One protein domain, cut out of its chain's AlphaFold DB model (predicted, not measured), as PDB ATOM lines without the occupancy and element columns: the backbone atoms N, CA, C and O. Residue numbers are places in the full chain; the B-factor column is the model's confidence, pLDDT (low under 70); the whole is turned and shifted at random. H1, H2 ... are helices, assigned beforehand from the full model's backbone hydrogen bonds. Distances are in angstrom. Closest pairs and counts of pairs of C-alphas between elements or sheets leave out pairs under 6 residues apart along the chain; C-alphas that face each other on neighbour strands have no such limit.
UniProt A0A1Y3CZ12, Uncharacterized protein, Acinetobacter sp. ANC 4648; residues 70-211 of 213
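This is residues 70 to 211 of the 213 residues of an uncharacterized protein of Acinetobacter sp. ANC 4648 (UniProt A0A1Y3CZ12). Four helices, H3 to H6, lie side by side and run in alternating directions, with H5 in the middle of the domain; the ring they make is loosely closed, as H3 and H6 are near each other without touching. A shorter helical hairpin, H1 and H2, packs by H2 on the first part of H5, with H1 outermost. The printed part has 142 residues with six named helices, H1 to H6 in chain order, and no named strand; the class is all helix. It is compact, with a radius of gyration of the C-alphas of 15.6 A and spans of 46 by 32 by 21 A.

H1, residues 70 to 80, and H2, residues 85 to 96, form a helical hairpin. They touch, closest at the C-alphas of Lys 75 and Ala 88, 5.0 A apart, and run opposite ways at a steep tilt of 41 degrees. H3, residues 104 to 125, and H4, residues 133 to 148, form another hairpin. Their closest C-alphas are those of Ala 124 and Pro 135, 5.1 A apart, at a shallow tilt of 16 degrees. H5, residues 154 to 178, is the hub, touching three helices. H3, H4 and H5 are an up and down bundle, each helix running against the one before it. H4 and H5 touch, closest at the C-alphas of Lys 143 and Met 166, 6.5 A apart. H3 and H5 are close but not clearly touching, with the C-alphas of Leu 107 and Leu 155 at 7.4 A. H2 touches H5 at residues 154 to 164 alone, closest at the C-alphas of Val 91 and Ala 157, 5.0 A apart. H6, residues 183 to 209, forms a hairpin with H5 at a shallow tilt of 17 degrees, and the C-alphas of Gly 172 and Ala 186 come within 4.2 A. H1 and H6 are only just apart, their closest C-alphas at 8.5 A. In H1 to H6 every O i to N i+4 pair is within hydrogen-bond range.

H1 begins at C-alpha 70, (79.829, 47.932, 115.144), and is 15.5 A long from first to last C-alpha; H2 is 16.3 A. H3 measures 31.3 A and H4 22.6 A. H5 measures 37.0 A from C-alpha 154, (63.780, 47.888, 111.134). H6, the longest helix by residues, measures 39.3 A and ends at C-alpha 209, (62.901, 46.895, 100.295).

The C-alphas farthest apart, those of Glu 181 and Asp 211, are 47.5 A from each other. The printed part has no cut and no long link. Its mean pLDDT is 91.0; residues 98 to 101 and 209 to 211 are under 70.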
ATOM      1  N   GLN A  70      80.774  47.475 116.172       88.31
ATOM      2  CA  GLN A  70      79.829  47.932 115.144       88.31
ATOM      3  C   GLN A  70      78.704  48.800 115.729       88.31
ATOM      4  O   GLN A  70      78.308  49.790 115.115       88.31
ATOM      5  N   ILE A  71      78.199  48.456 116.918       87.62
ATOM      6  CA  ILE A  71      77.189  49.256 117.627       87.62
ATOM      7  C   ILE A  71      77.761  50.622 118.017       87.62
ATOM      8  O   ILE A  71      77.097  51.635 117.807       87.62
ATOM      9  N   ASP A  72      78.986  50.666 118.543       89.44
ATOM     10  CA  ASP A  72      79.647  51.910 118.946       89.44
ATOM     11  C   ASP A  72      79.921  52.824 117.742       89.44
ATOM     12  O   ASP A  72      79.639  54.020 117.802       89.44
ATOM     13  N   GLU A  73      80.391  52.270 116.622       88.88
ATOM     14  CA  GLU A  73      80.590  53.015 115.370       88.88
ATOM     15  C   GLU A  73      79.262  53.562 114.821       88.88
ATOM     16  O   GLU A  73      79.160  54.750 114.508       88.88
ATOM     17  N   ALA A  74      78.212  52.734 114.770       87.75
ATOM     18  CA  ALA A  74      76.885  53.159 114.322       87.75
ATOM     19  C   ALA A  74      76.269  54.220 115.249       87.75
ATOM     20  O   ALA A  74      75.603  55.148 114.791       87.75
ATOM     21  N   LYS A  75      76.501  54.112 116.558       90.31
ATOM     22  CA  LYS A  75      76.063  55.104 117.539       90.31
ATOM     23  C   LYS A  75      76.757  56.444 117.323       90.31
ATOM     24  O   LYS A  75      76.079  57.468 117.372       90.31
ATOM     25  N   LEU A  76      78.070  56.445 117.092       89.69
ATOM     26  CA  LEU A  76      78.834  57.666 116.825       89.69
ATOM     27  C   LEU A  76      78.354  58.360 115.543       89.69
ATOM     28  O   LEU A  76      78.111  59.564 115.575       89.69
ATOM     29  N   ASP A  77      78.118  57.606 114.463       88.88
ATOM     30  CA  ASP A  77      77.556  58.140 113.211       88.88
ATOM     31  C   ASP A  77      76.183  58.803 113.433       88.88
ATOM     32  O   ASP A  77      75.925  59.910 112.962       88.88
ATOM     33  N   LEU A  78      75.299  58.169 114.212       88.62
ATOM     34  CA  LEU A  78      73.987  58.737 114.539       88.62
ATOM     35  C   LEU A  78      74.098  59.992 115.420       88.62
ATOM     36  O   LEU A  78      73.341  60.947 115.227       88.62
ATOM     37  N   GLN A  79      75.040  60.016 116.364       89.00
ATOM     38  CA  GLN A  79      75.284  61.175 117.225       89.00
ATOM     39  C   GLN A  79      75.804  62.382 116.444       89.00
ATOM     40  O   GLN A  79      75.335  63.496 116.672       89.00
ATOM     41  N   GLU A  80      76.720  62.176 115.494       88.25
ATOM     42  CA  GLU A  80      77.208  63.240 114.605       88.25
ATOM     43  C   GLU A  80      76.061  63.874 113.802       88.25
ATOM     44  O   GLU A  80      76.033  65.080 113.551       88.25
ATOM     45  N   LYS A  81      75.048  63.068 113.475       85.31
ATOM     46  CA  LYS A  81      73.840  63.485 112.754       85.31
ATOM     47  C   LYS A  81      72.754  64.073 113.663       85.31
ATOM     48  O   LYS A  81      71.638  64.318 113.210       85.31
ATOM     49  N   GLY A  82      73.078  64.327 114.931       82.00
ATOM     50  CA  GLY A  82      72.206  65.001 115.887       82.00
ATOM     51  C   GLY A  82      71.187  64.090 116.570       82.00
ATOM     52  O   GLY A  82      70.253  64.601 117.184       82.00
ATOM     53  N   ILE A  83      71.321  62.764 116.479       89.06
ATOM     54  CA  ILE A  83      70.472  61.826 117.225       89.06
ATOM     55  C   ILE A  83      70.968  61.735 118.671       89.06
ATOM     56  O   ILE A  83      72.169  61.644 118.932       89.06
ATOM     57  N   SER A  84      70.044  61.747 119.635       87.88
ATOM     58  CA  SER A  84      70.410  61.681 121.051       87.88
ATOM     59  C   SER A  84      71.114  60.357 121.396       87.88
ATOM     60  O   SER A  84      70.810  59.321 120.797       87.88
ATOM     61  N   PRO A  85      72.037  60.337 122.380       87.00
ATOM     62  CA  PRO A  85      72.808  59.138 122.710       87.00
ATOM     63  C   PRO A  85      71.968  57.906 123.057       87.00
ATOM     64  O   PRO A  85      72.391  56.786 122.772       87.00
ATOM     65  N   ASP A  86      70.800  58.104 123.670       88.06
ATOM     66  CA  ASP A  86      69.888  57.031 124.060       88.06
ATOM     67  C   ASP A  86      69.156  56.426 122.852       88.06
ATOM     68  O   ASP A  86      69.034  55.203 122.755       88.06
ATOM     69  N   VAL A  87      68.723  57.262 121.904       90.19
ATOM     70  CA  VAL A  87      68.086  56.810 120.664       90.19
ATOM     71  C   VAL A  87      69.124  56.163 119.755       90.19
ATOM     72  O   VAL A  87      68.875  55.081 119.229       90.19
ATOM     73  N   ALA A  88      70.309  56.763 119.633       90.06
ATOM     74  CA  ALA A  88      71.411  56.232 118.840       90.06
ATOM     75  C   ALA A  88      71.812  54.820 119.294       90.06
ATOM     76  O   ALA A  88      71.956  53.930 118.460       90.06
ATOM     77  N   GLN A  89      71.909  54.592 120.612       90.75
ATOM     78  CA  GLN A  89      72.173  53.265 121.177       90.75
ATOM     79  C   GLN A  89      71.091  52.253 120.773       90.75
ATOM     80  O   GLN A  89      71.408  51.196 120.234       90.75
ATOM     81  N   LYS A  90      69.812  52.584 120.994       89.56
ATOM     82  CA  LYS A  90      68.691  51.684 120.680       89.56
ATOM     83  C   LYS A  90      68.626  51.351 119.194       89.56
ATOM     84  O   LYS A  90      68.456  50.193 118.828       89.56
ATOM     85  N   VAL A  91      68.779  52.354 118.332       89.62
ATOM     86  CA  VAL A  91      68.767  52.173 116.876       89.62
ATOM     87  C   VAL A  91      69.944  51.302 116.431       89.62
ATOM     88  O   VAL A  91      69.742  50.391 115.631       89.62
ATOM     89  N   ALA A  92      71.149  51.523 116.965       88.19
ATOM     90  CA  ALA A  92      72.321  50.701 116.658       88.19
ATOM     91  C   ALA A  92      72.133  49.236 117.097       88.19
ATOM     92  O   ALA A  92      72.423  48.315 116.333       88.19
ATOM     93  N   GLU A  93      71.564  49.005 118.282       86.75
ATOM     94  CA  GLU A  93      71.230  47.661 118.763       86.75
ATOM     95  C   GLU A  93      70.184  46.973 117.877       86.75
ATOM     96  O   GLU A  93      70.385  45.825 117.475       86.75
ATOM     97  N   ILE A  94      69.100  47.672 117.522       86.69
ATOM     98  CA  ILE A  94      68.043  47.151 116.640       86.69
ATOM     99  C   ILE A  94      68.630  46.741 115.286       86.69
ATOM    100  O   ILE A  94      68.361  45.638 114.808       86.69
ATOM    101  N   LYS A  95      69.478  47.594 114.702       84.25
ATOM    102  CA  LYS A  95      70.174  47.321 113.438       84.25
ATOM    103  C   LYS A  95      71.090  46.102 113.531       84.25
ATOM    104  O   LYS A  95      71.118  45.294 112.611       84.25
ATOM    105  N   SER A  96      71.792  45.936 114.655       79.25
ATOM    106  CA  SER A  96      72.702  44.803 114.882       79.25
ATOM    107  C   SER A  96      71.995  43.455 115.077       79.25
ATOM    108  O   SER A  96      72.632  42.408 114.998       79.25
ATOM    109  N   ASN A  97      70.689  43.463 115.369       74.50
ATOM    110  CA  ASN A  97      69.920  42.265 115.706       74.50
ATOM    111  C   ASN A  97      69.137  41.671 114.515       74.50
ATOM    112  O   ASN A  97      68.298  40.801 114.742       74.50
ATOM    113  N   GLU A  98      69.385  42.124 113.275       61.97
ATOM    114  CA  GLU A  98      68.813  41.609 112.006       61.97
ATOM    115  C   GLU A  98      67.346  41.128 112.089       61.97
ATOM    116  O   GLU A  98      66.955  40.114 111.507       61.97
ATOM    117  N   THR A  99      66.486  41.830 112.826       59.28
ATOM    118  CA  THR A  99      65.101  41.380 112.982       59.28
ATOM    119  C   THR A  99      64.282  41.909 111.808       59.28
ATOM    120  O   THR A  99      63.916  43.081 111.770       59.28
ATOM    121  N   LYS A 100      64.039  41.043 110.818       62.31
ATOM    122  CA  LYS A 100      63.315  41.365 109.571       62.31
ATOM    123  C   LYS A 100      61.796  41.324 109.697       62.31
ATOM    124  O   LYS A 100      61.099  41.782 108.808       62.31
ATOM    125  N   THR A 101      61.265  40.772 110.779       62.69
ATOM    126  CA  THR A 101      59.819  40.612 110.933       62.69
ATOM    127  C   THR A 101      59.170  41.912 111.386       62.69
ATOM    128  O   THR A 101      59.266  42.287 112.556       62.69
ATOM    129  N   PHE A 102      58.472  42.564 110.462       71.81
ATOM    130  CA  PHE A 102      57.418  43.535 110.733       71.81
ATOM    131  C   PHE A 102      56.164  43.137 109.932       71.81
ATOM    132  O   PHE A 102      56.220  42.264 109.074       71.81
ATOM    133  N   SER A 103      55.007  43.695 110.285       78.50
ATOM    134  CA  SER A 103      53.737  43.425 109.599       78.50
ATOM    135  C   SER A 103      53.494  44.493 108.536       78.50
ATOM    136  O   SER A 103      53.638  45.675 108.845       78.50
ATOM    137  N   GLU A 104      53.044  44.115 107.335       81.50
ATOM    138  CA  GLU A 104      52.624  45.060 106.282       81.50
ATOM    139  C   GLU A 104      51.555  46.047 106.800       81.50
ATOM    140  O   GLU A 104      51.520  47.221 106.429       81.50
ATOM    141  N   VAL A 105      50.707  45.600 107.736       86.56
ATOM    142  CA  VAL A 105      49.719  46.458 108.409       86.56
ATOM    143  C   VAL A 105      50.403  47.551 109.233       86.56
ATOM    144  O   VAL A 105      49.973  48.701 109.186       86.56
ATOM    145  N   HIS A 106      51.479  47.218 109.952       88.81
ATOM    146  CA  HIS A 106      52.252  48.194 110.724       88.81
ATOM    147  C   HIS A 106      52.992  49.176 109.813       88.81
ATOM    148  O   HIS A 106      53.095  50.353 110.149       88.81
ATOM    149  N   LEU A 107      53.473  48.717 108.653       88.75
ATOM    150  CA  LEU A 107      54.087  49.593 107.659       88.75
ATOM    151  C   LEU A 107      53.080  50.647 107.175       88.75
ATOM    152  O   LEU A 107      53.345  51.841 107.293       88.75
ATOM    153  N   LYS A 108      51.888  50.219 106.741       91.06
ATOM    154  CA  LYS A 108      50.813  51.125 106.296       91.06
ATOM    155  C   LYS A 108      50.324  52.060 107.403       91.06
ATOM    156  O   LYS A 108      50.047  53.229 107.147       91.06
ATOM    157  N   GLU A 109      50.202  51.572 108.639       92.94
ATOM    158  CA  GLU A 109      49.849  52.416 109.788       92.94
ATOM    159  C   GLU A 109      50.883  53.526 110.000       92.94
ATOM    160  O   GLU A 109      50.518  54.690 110.194       92.94
ATOM    161  N   PHE A 110      52.168  53.184 109.906       93.56
ATOM    162  CA  PHE A 110      53.236  54.156 110.052       93.56
ATOM    163  C   PHE A 110      53.270  55.158 108.892       93.56
ATOM    164  O   PHE A 110      53.360  56.358 109.141       93.56
ATOM    165  N   GLU A 111      53.100  54.713 107.645       93.88
ATOM    166  CA  GLU A 111      53.009  55.596 106.468       93.88
ATOM    167  C   GLU A 111      51.876  56.616 106.593       93.88
ATOM    168  O   GLU A 111      52.072  57.800 106.315       93.88
ATOM    169  N   ASN A 112      50.710  56.189 107.084       96.00
ATOM    170  CA  ASN A 112      49.588  57.094 107.324       96.00
ATOM    171  C   ASN A 112      49.948  58.185 108.341       96.00
ATOM    172  O   ASN A 112      49.603  59.349 108.148       96.00
ATOM    173  N   ILE A 113      50.683  57.839 109.400       96.88
ATOM    174  CA  ILE A 113      51.166  58.815 110.387       96.88
ATOM    175  C   ILE A 113      52.169  59.788 109.768       96.88
ATOM    176  O   ILE A 113      52.097  60.983 110.049       96.88
ATOM    177  N   LEU A 114      53.082  59.304 108.924       96.19
ATOM    178  CA  LEU A 114      54.041  60.161 108.226       96.19
ATOM    179  C   LEU A 114      53.337  61.119 107.256       96.19
ATOM    180  O   LEU A 114      53.702  62.293 107.183       96.19
ATOM    181  N   SER A 115      52.282  60.661 106.577       97.25
ATOM    182  CA  SER A 115      51.437  61.518 105.741       97.25
ATOM    183  C   SER A 115      50.707  62.578 106.571       97.25
ATOM    184  O   SER A 115      50.758  63.758 106.229       97.25
ATOM    185  N   GLU A 116      50.071  62.187 107.685       97.81
ATOM    186  CA  GLU A 116      49.414  63.129 108.605       97.81
ATOM    187  C   GLU A 116      50.404  64.184 109.129       97.81
ATOM    188  O   GLU A 116      50.062  65.365 109.232       97.81
ATOM    189  N   TRP A 117      51.628  63.761 109.463       98.19
ATOM    190  CA  TRP A 117      52.698  64.646 109.911       98.19
ATOM    191  C   TRP A 117      53.093  65.651 108.830       98.19
ATOM    192  O   TRP A 117      53.104  66.849 109.102       98.19
ATOM    193  N   SER A 118      53.367  65.185 107.608       97.56
ATOM    194  CA  SER A 118      53.778  66.044 106.489       97.56
ATOM    195  C   SER A 118      52.726  67.110 106.163       97.56
ATOM    196  O   SER A 118      53.052  68.284 105.957       97.56
ATOM    197  N   ASP A 119      51.443  66.744 106.194       98.00
ATOM    198  CA  ASP A 119      50.356  67.703 106.005       98.00
ATOM    199  C   ASP A 119      50.302  68.750 107.124       98.00
ATOM    200  O   ASP A 119      50.166  69.948 106.852       98.00
ATOM    201  N   ALA A 120      50.443  68.325 108.382       97.94
ATOM    202  CA  ALA A 120      50.478  69.236 109.522       97.94
ATOM    203  C   ALA A 120      51.709  70.159 109.490       97.94
ATOM    204  O   ALA A 120      51.593  71.345 109.809       97.94
ATOM    205  N   GLU A 121      52.865  69.649 109.059       97.56
ATOM    206  CA  GLU A 121      54.102  70.411 108.888       97.56
ATOM    207  C   GLU A 121      53.919  71.515 107.845       97.56
ATOM    208  O   GLU A 121      54.233  72.675 108.104       97.56
ATOM    209  N   ARG A 122      53.328  71.186 106.693       97.69
ATOM    210  CA  ARG A 122      53.036  72.155 105.630       97.69
ATOM    211  C   ARG A 122      52.133  73.287 106.117       97.69
ATOM    212  O   ARG A 122      52.377  74.455 105.797       97.69
ATOM    213  N   VAL A 123      51.108  72.958 106.904       97.81
ATOM    214  CA  VAL A 123      50.227  73.959 107.521       97.81
ATOM    215  C   VAL A 123      51.007  74.820 108.514       97.81
ATOM    216  O   VAL A 123      50.935  76.047 108.436       97.81
ATOM    217  N   ALA A 124      51.788  74.214 109.410       97.31
ATOM    218  CA  ALA A 124      52.590  74.943 110.391       97.31
ATOM    219  C   ALA A 124      53.620  75.869 109.718       97.31
ATOM    220  O   ALA A 124      53.691  77.048 110.052       97.31
ATOM    221  N   GLY A 125      54.346  75.386 108.707       95.69
ATOM    222  CA  GLY A 125      55.332  76.159 107.946       95.69
ATOM    223  C   GLY A 125      54.736  77.320 107.148       95.69
ATOM    224  O   GLY A 125      55.438  78.285 106.859       95.69
ATOM    225  N   SER A 126      53.437  77.266 106.847       96.12
ATOM    226  CA  SER A 126      52.696  78.343 106.175       96.12
ATOM    227  C   SER A 126      51.968  79.280 107.148       96.12
ATOM    228  O   SER A 126      51.313  80.231 106.722       96.12
ATOM    229  N   THR A 127      52.037  79.015 108.455       96.06
ATOM    230  CA  THR A 127      51.294  79.765 109.470       96.06
ATOM    231  C   THR A 127      52.163  80.855 110.093       96.06
ATOM    232  O   THR A 127      53.329  80.650 110.424       96.06
ATOM    233  N   SER A 128      51.587  82.043 110.294       94.50
ATOM    234  CA  SER A 128      52.288  83.138 110.970       94.50
ATOM    235  C   SER A 128      52.576  82.804 112.436       94.50
ATOM    236  O   SER A 128      51.807  82.105 113.097       94.50
ATOM    237  N   ARG A 129      53.649  83.388 112.985       93.25
ATOM    238  CA  ARG A 129      54.094  83.171 114.374       93.25
ATOM    239  C   ARG A 129      52.964  83.286 115.411       93.25
ATOM    240  O   ARG A 129      52.921  82.505 116.353       93.25
ATOM    241  N   ILE A 130      52.040  84.233 115.225       92.06
ATOM    242  CA  ILE A 130      50.950  84.536 116.172       92.06
ATOM    243  C   ILE A 130      49.882  83.430 116.188       92.06
ATOM    244  O   ILE A 130      49.241  83.206 117.208       92.06
ATOM    245  N   SER A 131      49.692  82.726 115.070       94.94
ATOM    246  CA  SER A 131      48.655  81.691 114.916       94.94
ATOM    247  C   SER A 131      49.204  80.266 115.032       94.94
ATOM    248  O   SER A 131      48.473  79.298 114.844       94.94
ATOM    249  N   LEU A 132      50.494  80.122 115.348       96.31
ATOM    250  CA  LEU A 132      51.213  78.854 115.247       96.31
ATOM    251  C   LEU A 132      50.906  77.865 116.386       96.31
ATOM    252  O   LEU A 132      51.177  76.674 116.258       96.31
ATOM    253  N   ALA A 133      50.286  78.332 117.474       96.81
ATOM    254  CA  ALA A 133      49.975  77.505 118.640       96.81
ATOM    255  C   ALA A 133      49.123  76.271 118.295       96.81
ATOM    256  O   ALA A 133      49.426  75.166 118.746       96.81
ATOM    257  N   GLN A 134      48.085  76.437 117.470       95.56
ATOM    258  CA  GLN A 134      47.201  75.333 117.092       95.56
ATOM    259  C   GLN A 134      47.886  74.326 116.143       95.56
ATOM    260  O   GLN A 134      47.857  73.134 116.455       95.56
ATOM    261  N   PRO A 135      48.567  74.743 115.053       97.62
ATOM    262  CA  PRO A 135      49.370  73.826 114.239       97.62
ATOM    263  C   PRO A 135      50.436  73.057 115.032       97.62
ATOM    264  O   PRO A 135      50.581  71.850 114.851       97.62
ATOM    265  N   VAL A 136      51.144  73.712 115.958       98.06
ATOM    266  CA  VAL A 136      52.157  73.048 116.800       98.06
ATOM    267  C   VAL A 136      51.521  72.028 117.739       98.06
ATOM    268  O   VAL A 136      52.064  70.939 117.915       98.06
ATOM    269  N   SER A 137      50.349  72.330 118.300       98.12
ATOM    270  CA  SER A 137      49.600  71.366 119.107       98.12
ATOM    271  C   SER A 137      49.235  70.117 118.296       98.12
ATOM    272  O   SER A 137      49.449  68.997 118.764       98.12
ATOM    273  N   ARG A 138      48.806  70.295 117.038       98.12
ATOM    274  CA  ARG A 138      48.518  69.182 116.125       98.12
ATOM    275  C   ARG A 138      49.760  68.340 115.820       98.12
ATOM    276  O   ARG A 138      49.680  67.114 115.861       98.12
ATOM    277  N   LEU A 139      50.912  68.966 115.579       98.56
ATOM    278  CA  LEU A 139      52.184  68.247 115.417       98.56
ATOM    279  C   LEU A 139      52.520  67.425 116.670       98.56
ATOM    280  O   LEU A 139      52.829  66.239 116.581       98.56
ATOM    281  N   GLN A 140      52.389  68.015 117.860       98.44
ATOM    282  CA  GLN A 140      52.635  67.311 119.120       98.44
ATOM    283  C   GLN A 140      51.699  66.106 119.322       98.44
ATOM    284  O   GLN A 140      52.131  65.086 119.860       98.44
ATOM    285  N   GLU A 141      50.434  66.195 118.904       98.44
ATOM    286  CA  GLU A 141      49.497  65.064 118.922       98.44
ATOM    287  C   GLU A 141      49.941  63.929 118.004       98.44
ATOM    288  O   GLU A 141      49.979  62.779 118.443       98.44
ATOM    289  N   ILE A 142      50.312  64.246 116.761       98.38
ATOM    290  CA  ILE A 142      50.767  63.250 115.785       98.38
ATOM    291  C   ILE A 142      52.048  62.576 116.285       98.38
ATOM    292  O   ILE A 142      52.128  61.348 116.274       98.38
ATOM    293  N   LYS A 143      53.004  63.343 116.830       98.25
ATOM    294  CA  LYS A 143      54.208  62.785 117.468       98.25
ATOM    295  C   LYS A 143      53.841  61.820 118.600       98.25
ATOM    296  O   LYS A 143      54.385  60.724 118.664       98.25
ATOM    297  N   ARG A 144      52.920  62.190 119.500       98.19
ATOM    298  CA  ARG A 144      52.486  61.302 120.597       98.19
ATOM    299  C   ARG A 144      51.811  60.029 120.081       98.19
ATOM    300  O   ARG A 144      52.040  58.962 120.640       98.19
ATOM    301  N   LYS A 145      51.014  60.128 119.012       97.38
ATOM    302  CA  LYS A 145      50.417  58.968 118.332       97.38
ATOM    303  C   LYS A 145      51.513  58.052 117.782       97.38
ATOM    304  O   LYS A 145      51.511  56.868 118.101       97.38
ATOM    305  N   ALA A 146      52.490  58.603 117.064       96.56
ATOM    306  CA  ALA A 146      53.650  57.858 116.571       96.56
ATOM    307  C   ALA A 146      54.452  57.201 117.711       96.56
ATOM    308  O   ALA A 146      54.915  56.071 117.574       96.56
ATOM    309  N   ASP A 147      54.588  57.880 118.853       95.38
ATOM    310  CA  ASP A 147      55.321  57.360 120.009       95.38
ATOM    311  C   ASP A 147      54.586  56.225 120.735       95.38
ATOM    312  O   ASP A 147      55.210  55.299 121.250       95.38
ATOM    313  N   SER A 148      53.252  56.260 120.741       94.88
ATOM    314  CA  SER A 148      52.443  55.197 121.348       94.88
ATOM    315  C   SER A 148      52.512  53.868 120.596       94.88
ATOM    316  O   SER A 148      52.278  52.814 121.194       94.88
ATOM    317  N   LEU A 149      52.845  53.911 119.305       91.44
ATOM    318  CA  LEU A 149      53.012  52.720 118.490       91.44
ATOM    319  C   LEU A 149      54.378  52.102 118.754       91.44
ATOM    320  O   LEU A 149      55.376  52.797 118.935       91.44
ATOM    321  N   LYS A 150      54.411  50.774 118.784       88.19
ATOM    322  CA  LYS A 150      55.634  49.999 118.965       88.19
ATOM    323  C   LYS A 150      55.732  48.999 117.843       88.19
ATOM    324  O   LYS A 150      54.791  48.240 117.607       88.19
ATOM    325  N   TYR A 151      56.885  48.972 117.202       88.62
ATOM    326  CA  TYR A 151      57.165  48.030 116.141       88.62
ATOM    327  C   TYR A 151      58.310  47.107 116.546       88.62
ATOM    328  O   TYR A 151      58.863  47.182 117.646       88.62
ATOM    329  N   SER A 152      58.651  46.198 115.646       85.00
ATOM    330  CA  SER A 152      59.796  45.309 115.770       85.00
ATOM    331  C   SER A 152      60.788  45.578 114.647       85.00
ATOM    332  O   SER A 152      60.413  45.999 113.551       85.00
ATOM    333  N   GLY A 153      62.062  45.306 114.923       85.06
ATOM    334  CA  GLY A 153      63.101  45.335 113.903       85.06
ATOM    335  C   GLY A 153      63.277  46.702 113.248       85.06
ATOM    336  O   GLY A 153      63.211  47.735 113.912       85.06
ATOM    337  N   CYS A 154      63.489  46.693 111.932       86.44
ATOM    338  CA  CYS A 154      63.780  47.888 111.134       86.44
ATOM    339  C   CYS A 154      62.758  49.021 111.345       86.44
ATOM    340  O   CYS A 154      63.139  50.171 111.550       86.44
ATOM    341  N   LEU A 155      61.461  48.695 111.390       89.56
ATOM    342  CA  LEU A 155      60.405  49.699 111.516       89.56
ATOM    343  C   LEU A 155      60.458  50.443 112.863       89.56
ATOM    344  O   LEU A 155      60.141  51.629 112.932       89.56
ATOM    345  N   GLU A 156      60.920  49.782 113.929       91.38
ATOM    346  CA  GLU A 156      61.130  50.426 115.230       91.38
ATOM    347  C   GLU A 156      62.315  51.398 115.193       91.38
ATOM    348  O   GLU A 156      62.228  52.496 115.742       91.38
ATOM    349  N   ALA A 157      63.399  51.040 114.496       91.12
ATOM    350  CA  ALA A 157      64.519  51.951 114.278       91.12
ATOM    351  C   ALA A 157      64.073  53.206 113.510       91.12
ATOM    352  O   ALA A 157      64.370  54.320 113.943       91.12
ATOM    353  N   SER A 158      63.305  53.044 112.427       92.62
ATOM    354  CA  SER A 158      62.727  54.170 111.685       92.62
ATOM    355  C   SER A 158      61.827  55.030 112.564       92.62
ATOM    356  O   SER A 158      61.992  56.247 112.592       92.62
ATOM    357  N   ARG A 159      60.912  54.416 113.326       94.62
ATOM    358  CA  ARG A 159      60.008  55.129 114.239       94.62
ATOM    359  C   ARG A 159      60.778  56.009 115.216       94.62
ATOM    360  O   ARG A 159      60.459  57.186 115.351       94.62
ATOM    361  N   LEU A 160      61.806  55.462 115.861       94.94
ATOM    362  CA  LEU A 160      62.630  56.209 116.810       94.94
ATOM    363  C   LEU A 160      63.340  57.400 116.150       94.94
ATOM    364  O   LEU A 160      63.321  58.495 116.710       94.94
ATOM    365  N   LEU A 161      63.907  57.220 114.952       95.56
ATOM    366  CA  LEU A 161      64.561  58.303 114.207       95.56
ATOM    367  C   LEU A 161      63.567  59.404 113.802       95.56
ATOM    368  O   LEU A 161      63.853  60.587 113.991       95.56
ATOM    369  N   TYR A 162      62.377  59.028 113.320       97.00
ATOM    370  CA  TYR A 162      61.311  59.985 113.020       97.00
ATOM    371  C   TYR A 162      60.871  60.749 114.266       97.00
ATOM    372  O   TYR A 162      60.706  61.960 114.200       97.00
ATOM    373  N   LEU A 163      60.727  60.094 115.419       97.25
ATOM    374  CA  LEU A 163      60.356  60.775 116.663       97.25
ATOM    375  C   LEU A 163      61.397  61.799 117.112       97.25
ATOM    376  O   LEU A 163      61.023  62.850 117.639       97.25
ATOM    377  N   THR A 164      62.684  61.515 116.896       96.75
ATOM    378  CA  THR A 164      63.758  62.487 117.130       96.75
ATOM    379  C   THR A 164      63.620  63.687 116.196       96.75
ATOM    380  O   THR A 164      63.588  64.817 116.685       96.75
ATOM    381  N   ALA A 165      63.430  63.450 114.893       97.50
ATOM    382  CA  ALA A 165      63.197  64.505 113.906       97.50
ATOM    383  C   ALA A 165      61.973  65.363 114.278       97.50
ATOM    384  O   ALA A 165      62.079  66.578 114.450       97.50
ATOM    385  N   MET A 166      60.825  64.725 114.516       98.12
ATOM    386  CA  MET A 166      59.581  65.379 114.928       98.12
ATOM    387  C   MET A 166      59.773  66.253 116.170       98.12
ATOM    388  O   MET A 166      59.210  67.346 116.256       98.12
ATOM    389  N   ASN A 167      60.573  65.796 117.139       97.94
ATOM    390  CA  ASN A 167      60.873  66.580 118.328       97.94
ATOM    391  C   ASN A 167      61.662  67.850 117.994       97.94
ATOM    392  O   ASN A 167      61.265  68.926 118.431       97.94
ATOM    393  N   SER A 168      62.731  67.739 117.202       97.56
ATOM    394  CA  SER A 168      63.520  68.899 116.771       97.56
ATOM    395  C   SER A 168      62.674  69.899 115.986       97.56
ATOM    396  O   SER A 168      62.798  71.101 116.199       97.56
ATOM    397  N   HIS A 169      61.752  69.428 115.141       97.81
ATOM    398  CA  HIS A 169      60.838  70.308 114.410       97.81
ATOM    399  C   HIS A 169      59.902  71.072 115.347       97.81
ATOM    400  O   HIS A 169      59.776  72.295 115.251       97.81
ATOM    401  N   ILE A 170      59.263  70.364 116.284       98.44
ATOM    402  CA  ILE A 170      58.394  70.978 117.297       98.44
ATOM    403  C   ILE A 170      59.184  72.002 118.112       98.44
ATOM    404  O   ILE A 170      58.711  73.125 118.277       98.44
ATOM    405  N   ASP A 171      60.391  71.657 118.566       98.00
ATOM    406  CA  ASP A 171      61.272  72.576 119.289       98.00
ATOM    407  C   ASP A 171      61.618  73.805 118.435       98.00
ATOM    408  O   ASP A 171      61.594  74.925 118.938       98.00
ATOM    409  N   GLY A 172      61.859  73.626 117.133       97.69
ATOM    410  CA  GLY A 172      62.096  74.722 116.194       97.69
ATOM    411  C   GLY A 172      60.920  75.689 116.112       97.69
ATOM    412  O   GLY A 172      61.112  76.903 116.206       97.69
ATOM    413  N   TYR A 173      59.688  75.181 116.034       98.06
ATOM    414  CA  TYR A 173      58.508  76.042 116.089       98.06
ATOM    415  C   TYR A 173      58.317  76.702 117.457       98.06
ATOM    416  O   TYR A 173      57.977  77.883 117.509       98.06
ATOM    417  N   LEU A 174      58.560  75.990 118.559       97.25
ATOM    418  CA  LEU A 174      58.459  76.561 119.904       97.25
ATOM    419  C   LEU A 174      59.478  77.689 120.119       97.25
ATOM    420  O   LEU A 174      59.118  78.735 120.656       97.25
ATOM    421  N   GLU A 175      60.722  77.524 119.660       97.50
ATOM    422  CA  GLU A 175      61.723  78.595 119.656       97.50
ATOM    423  C   GLU A 175      61.298  79.744 118.743       97.50
ATOM    424  O   GLU A 175      61.338  80.903 119.153       97.50
ATOM    425  N   PHE A 176      60.803  79.453 117.539       96.56
ATOM    426  CA  PHE A 176      60.326  80.481 116.617       96.56
ATOM    427  C   PHE A 176      59.179  81.310 117.214       96.56
ATOM    428  O   PHE A 176      59.106  82.518 116.982       96.56
ATOM    429  N   MET A 177      58.295  80.695 118.006       95.56
ATOM    430  CA  MET A 177      57.182  81.375 118.676       95.56
ATOM    431  C   MET A 177      57.627  82.369 119.755       95.56
ATOM    432  O   MET A 177      56.901  83.331 120.005       95.56
ATOM    433  N   LYS A 178      58.810  82.198 120.360       95.81
ATOM    434  CA  LYS A 178      59.310  83.104 121.414       95.81
ATOM    435  C   LYS A 178      59.697  84.493 120.893       95.81
ATOM    436  O   LYS A 178      59.740  85.438 121.677       95.81
ATOM    437  N   GLY A 179      59.934  84.650 119.589       93.56
ATOM    438  CA  GLY A 179      60.204  85.945 118.963       93.56
ATOM    439  C   GLY A 179      61.551  86.010 118.247       93.56
ATOM    440  O   GLY A 179      62.062  85.005 117.772       93.56
ATOM    441  N   LYS A 180      62.090  87.225 118.095       92.69
ATOM    442  CA  LYS A 180      63.305  87.468 117.293       92.69
ATOM    443  C   LYS A 180      64.583  86.953 117.961       92.69
ATOM    444  O   LYS A 180      65.445  86.413 117.283       92.69
ATOM    445  N   GLU A 181      64.685  87.071 119.284       93.31
ATOM    446  CA  GLU A 181      65.890  86.682 120.040       93.31
ATOM    447  C   GLU A 181      66.193  85.174 119.965       93.31
ATOM    448  O   GLU A 181      67.328  84.745 120.141       93.31
ATOM    449  N   SER A 182      65.181  84.357 119.673       94.50
ATOM    450  CA  SER A 182      65.270  82.899 119.549       94.50
ATOM    451  C   SER A 182      65.277  82.415 118.097       94.50
ATOM    452  O   SER A 182      65.229  81.212 117.848       94.50
ATOM    453  N   GLU A 183      65.343  83.318 117.116       93.56
ATOM    454  CA  GLU A 183      65.218  82.959 115.701       93.56
ATOM    455  C   GLU A 183      66.389  82.097 115.215       93.56
ATOM    456  O   GLU A 183      66.179  81.123 114.496       93.56
ATOM    457  N   LEU A 184      67.610  82.376 115.684       95.88
ATOM    458  CA  LEU A 184      68.769  81.524 115.406       95.88
ATOM    459  C   LEU A 184      68.607  80.130 116.033       95.88
ATOM    460  O   LEU A 184      68.905  79.128 115.388       95.88
ATOM    461  N   ALA A 185      68.102  80.056 117.267       96.38
ATOM    462  CA  ALA A 185      67.850  78.779 117.934       96.38
ATOM    463  C   ALA A 185      66.798  77.955 117.174       96.38
ATOM    464  O   ALA A 185      66.990  76.760 116.965       96.38
ATOM    465  N   ALA A 186      65.739  78.603 116.683       96.88
ATOM    466  CA  ALA A 186      64.740  77.971 115.828       96.88
ATOM    467  C   ALA A 186      65.352  77.431 114.527       96.88
ATOM    468  O   ALA A 186      65.115  76.281 114.166       96.88
ATOM    469  N   GLN A 187      66.180  78.229 113.845       95.94
ATOM    470  CA  GLN A 187      66.853  77.808 112.611       95.94
ATOM    471  C   GLN A 187      67.752  76.589 112.828       95.94
ATOM    472  O   GLN A 187      67.702  75.654 112.033       95.94
ATOM    473  N   LEU A 188      68.524  76.560 113.918       95.69
ATOM    474  CA  LEU A 188      69.345  75.397 114.266       95.69
ATOM    475  C   LEU A 188      68.488  74.140 114.450       95.69
ATOM    476  O   LEU A 188      68.819  73.093 113.905       95.69
ATOM    477  N   LYS A 189      67.340  74.259 115.123       97.06
ATOM    478  CA  LYS A 189      66.402  73.144 115.300       97.06
ATOM    479  C   LYS A 189      65.783  72.652 113.990       97.06
ATOM    480  O   LYS A 189      65.616  71.447 113.823       97.06
ATOM    481  N   PHE A 190      65.494  73.543 113.041       96.50
ATOM    482  CA  PHE A 190      65.041  73.136 111.705       96.50
ATOM    483  C   PHE A 190      66.152  72.468 110.879       96.50
ATOM    484  O   PHE A 190      65.875  71.545 110.115       96.50
ATOM    485  N   ILE A 191      67.412  72.881 111.050       95.38
ATOM    486  CA  ILE A 191      68.565  72.204 110.434       95.38
ATOM    487  C   ILE A 191      68.742  70.802 111.027       95.38
ATOM    488  O   ILE A 191      68.937  69.844 110.279       95.38
ATOM    489  N   ASP A 192      68.654  70.676 112.354       93.69
ATOM    490  CA  ASP A 192      68.704  69.385 113.041       93.69
ATOM    491  C   ASP A 192      67.573  68.474 112.547       93.69
ATOM    492  O   ASP A 192      67.831  67.330 112.180       93.69
ATOM    493  N   TYR A 193      66.348  69.004 112.441       96.44
ATOM    494  CA  TYR A 193      65.216  68.284 111.859       96.44
ATOM    495  C   TYR A 193      65.531  67.734 110.467       96.44
ATOM    496  O   TYR A 193      65.374  66.536 110.252       96.44
ATOM    497  N   ALA A 194      66.010  68.571 109.542       95.06
ATOM    498  CA  ALA A 194      66.276  68.151 108.166       95.06
ATOM    499  C   ALA A 194      67.298  67.002 108.096       95.06
ATOM    500  O   ALA A 194      67.084  66.019 107.386       95.06
ATOM    501  N   LYS A 195      68.377  67.085 108.885       93.38
ATOM    502  CA  LYS A 195      69.392  66.021 108.976       93.38
ATOM    503  C   LYS A 195      68.816  64.725 109.542       93.38
ATOM    504  O   LYS A 195      69.080  63.642 109.022       93.38
ATOM    505  N   GLN A 196      68.041  64.826 110.619       94.06
ATOM    506  CA  GLN A 196      67.447  63.673 111.294       94.06
ATOM    507  C   GLN A 196      66.378  63.005 110.421       94.06
ATOM    508  O   GLN A 196      66.316  61.776 110.365       94.06
ATOM    509  N   LEU A 197      65.579  63.799 109.702       95.38
ATOM    510  CA  LEU A 197      64.562  63.322 108.772       95.38
ATOM    511  C   LEU A 197      65.187  62.513 107.634       95.38
ATOM    512  O   LEU A 197      64.724  61.413 107.350       95.38
ATOM    513  N   GLU A 198      66.283  62.998 107.044       93.06
ATOM    514  CA  GLU A 198      67.003  62.267 105.997       93.06
ATOM    515  C   GLU A 198      67.457  60.880 106.485       93.06
ATOM    516  O   GLU A 198      67.322  59.878 105.778       93.06
ATOM    517  N   GLN A 199      67.960  60.781 107.720       90.69
ATOM    518  CA  GLN A 199      68.330  59.484 108.297       90.69
ATOM    519  C   GLN A 199      67.119  58.582 108.526       90.69
ATOM    520  O   GLN A 199      67.196  57.383 108.250       90.69
ATOM    521  N   ALA A 200      66.016  59.146 109.014       93.81
ATOM    522  CA  ALA A 200      64.784  58.409 109.253       93.81
ATOM    523  C   ALA A 200      64.202  57.844 107.946       93.81
ATOM    524  O   ALA A 200      63.874  56.659 107.886       93.81
ATOM    525  N   GLU A 201      64.161  58.650 106.882       93.00
ATOM    526  CA  GLU A 201      63.716  58.236 105.548       93.00
ATOM    527  C   GLU A 201      64.612  57.155 104.951       93.00
ATOM    528  O   GLU A 201      64.122  56.168 104.401       93.00
ATOM    529  N   ASN A 202      65.933  57.322 105.051       90.44
ATOM    530  CA  ASN A 202      66.884  56.336 104.552       90.44
ATOM    531  C   ASN A 202      66.739  54.997 105.274       90.44
ATOM    532  O   ASN A 202      66.857  53.946 104.646       90.44
ATOM    533  N   GLU A 203      66.472  55.020 106.579       88.88
ATOM    534  CA  GLU A 203      66.188  53.803 107.331       88.88
ATOM    535  C   GLU A 203      64.849  53.188 106.916       88.88
ATOM    536  O   GLU A 203      64.777  51.998 106.633       88.88
ATOM    537  N   PHE A 204      63.804  54.004 106.802       90.81
ATOM    538  CA  PHE A 204      62.469  53.539 106.439       90.81
ATOM    539  C   PHE A 204      62.414  52.913 105.037       90.81
ATOM    540  O   PHE A 204      61.834  51.840 104.862       90.81
ATOM    541  N   LYS A 205      63.112  53.500 104.056       89.19
ATOM    542  CA  LYS A 205      63.269  52.924 102.707       89.19
ATOM    543  C   LYS A 205      63.924  51.543 102.741       89.19
ATOM    544  O   LYS A 205      63.515  50.656 101.998       89.19
ATOM    545  N   LYS A 206      64.920  51.328 103.609       84.75
ATOM    546  CA  LYS A 206      65.531  49.997 103.773       84.75
ATOM    547  C   LYS A 206      64.520  48.990 104.307       84.75
ATOM    548  O   LYS A 206      64.538  47.845 103.867       84.75
ATOM    549  N   CYS A 207      63.626  49.406 105.204       81.81
ATOM    550  CA  CYS A 207      62.578  48.526 105.709       81.81
ATOM    551  C   CYS A 207      61.624  48.084 104.589       81.81
ATOM    552  O   CYS A 207      61.339  46.896 104.492       81.81
ATOM    553  N   GLN A 208      61.211  48.998 103.703       77.69
ATOM    554  CA  GLN A 208      60.318  48.690 102.573       77.69
ATOM    555  C   GLN A 208      60.924  47.678 101.581       77.69
ATOM    556  O   GLN A 208      60.242  46.763 101.137       77.69
ATOM    557  N   VAL A 209      62.220  47.792 101.259       68.62
ATOM    558  CA  VAL A 209      62.901  46.895 100.295       68.62
ATOM    559  C   VAL A 209      63.071  45.464 100.831       68.62
ATOM    560  O   VAL A 209      63.253  44.520 100.064       68.62
ATOM    561  N   HIS A 210      63.025  45.273 102.150       56.53
ATOM    562  CA  HIS A 210      63.205  43.963 102.777       56.53
ATOM    563  C   HIS A 210      61.911  43.144 102.934       56.53
ATOM    564  O   HIS A 210      62.017  41.994 103.357       56.53
ATOM    565  N   ASP A 211      60.747  43.686 102.555       49.66
ATOM    566  CA  ASP A 211      59.438  43.000 102.589       49.66
ATOM    567  C   ASP A 211      59.153  42.169 101.310       49.66
ATOM    568  O   ASP A 211      58.232  41.362 101.268       49.66
TER     569      ASP A 211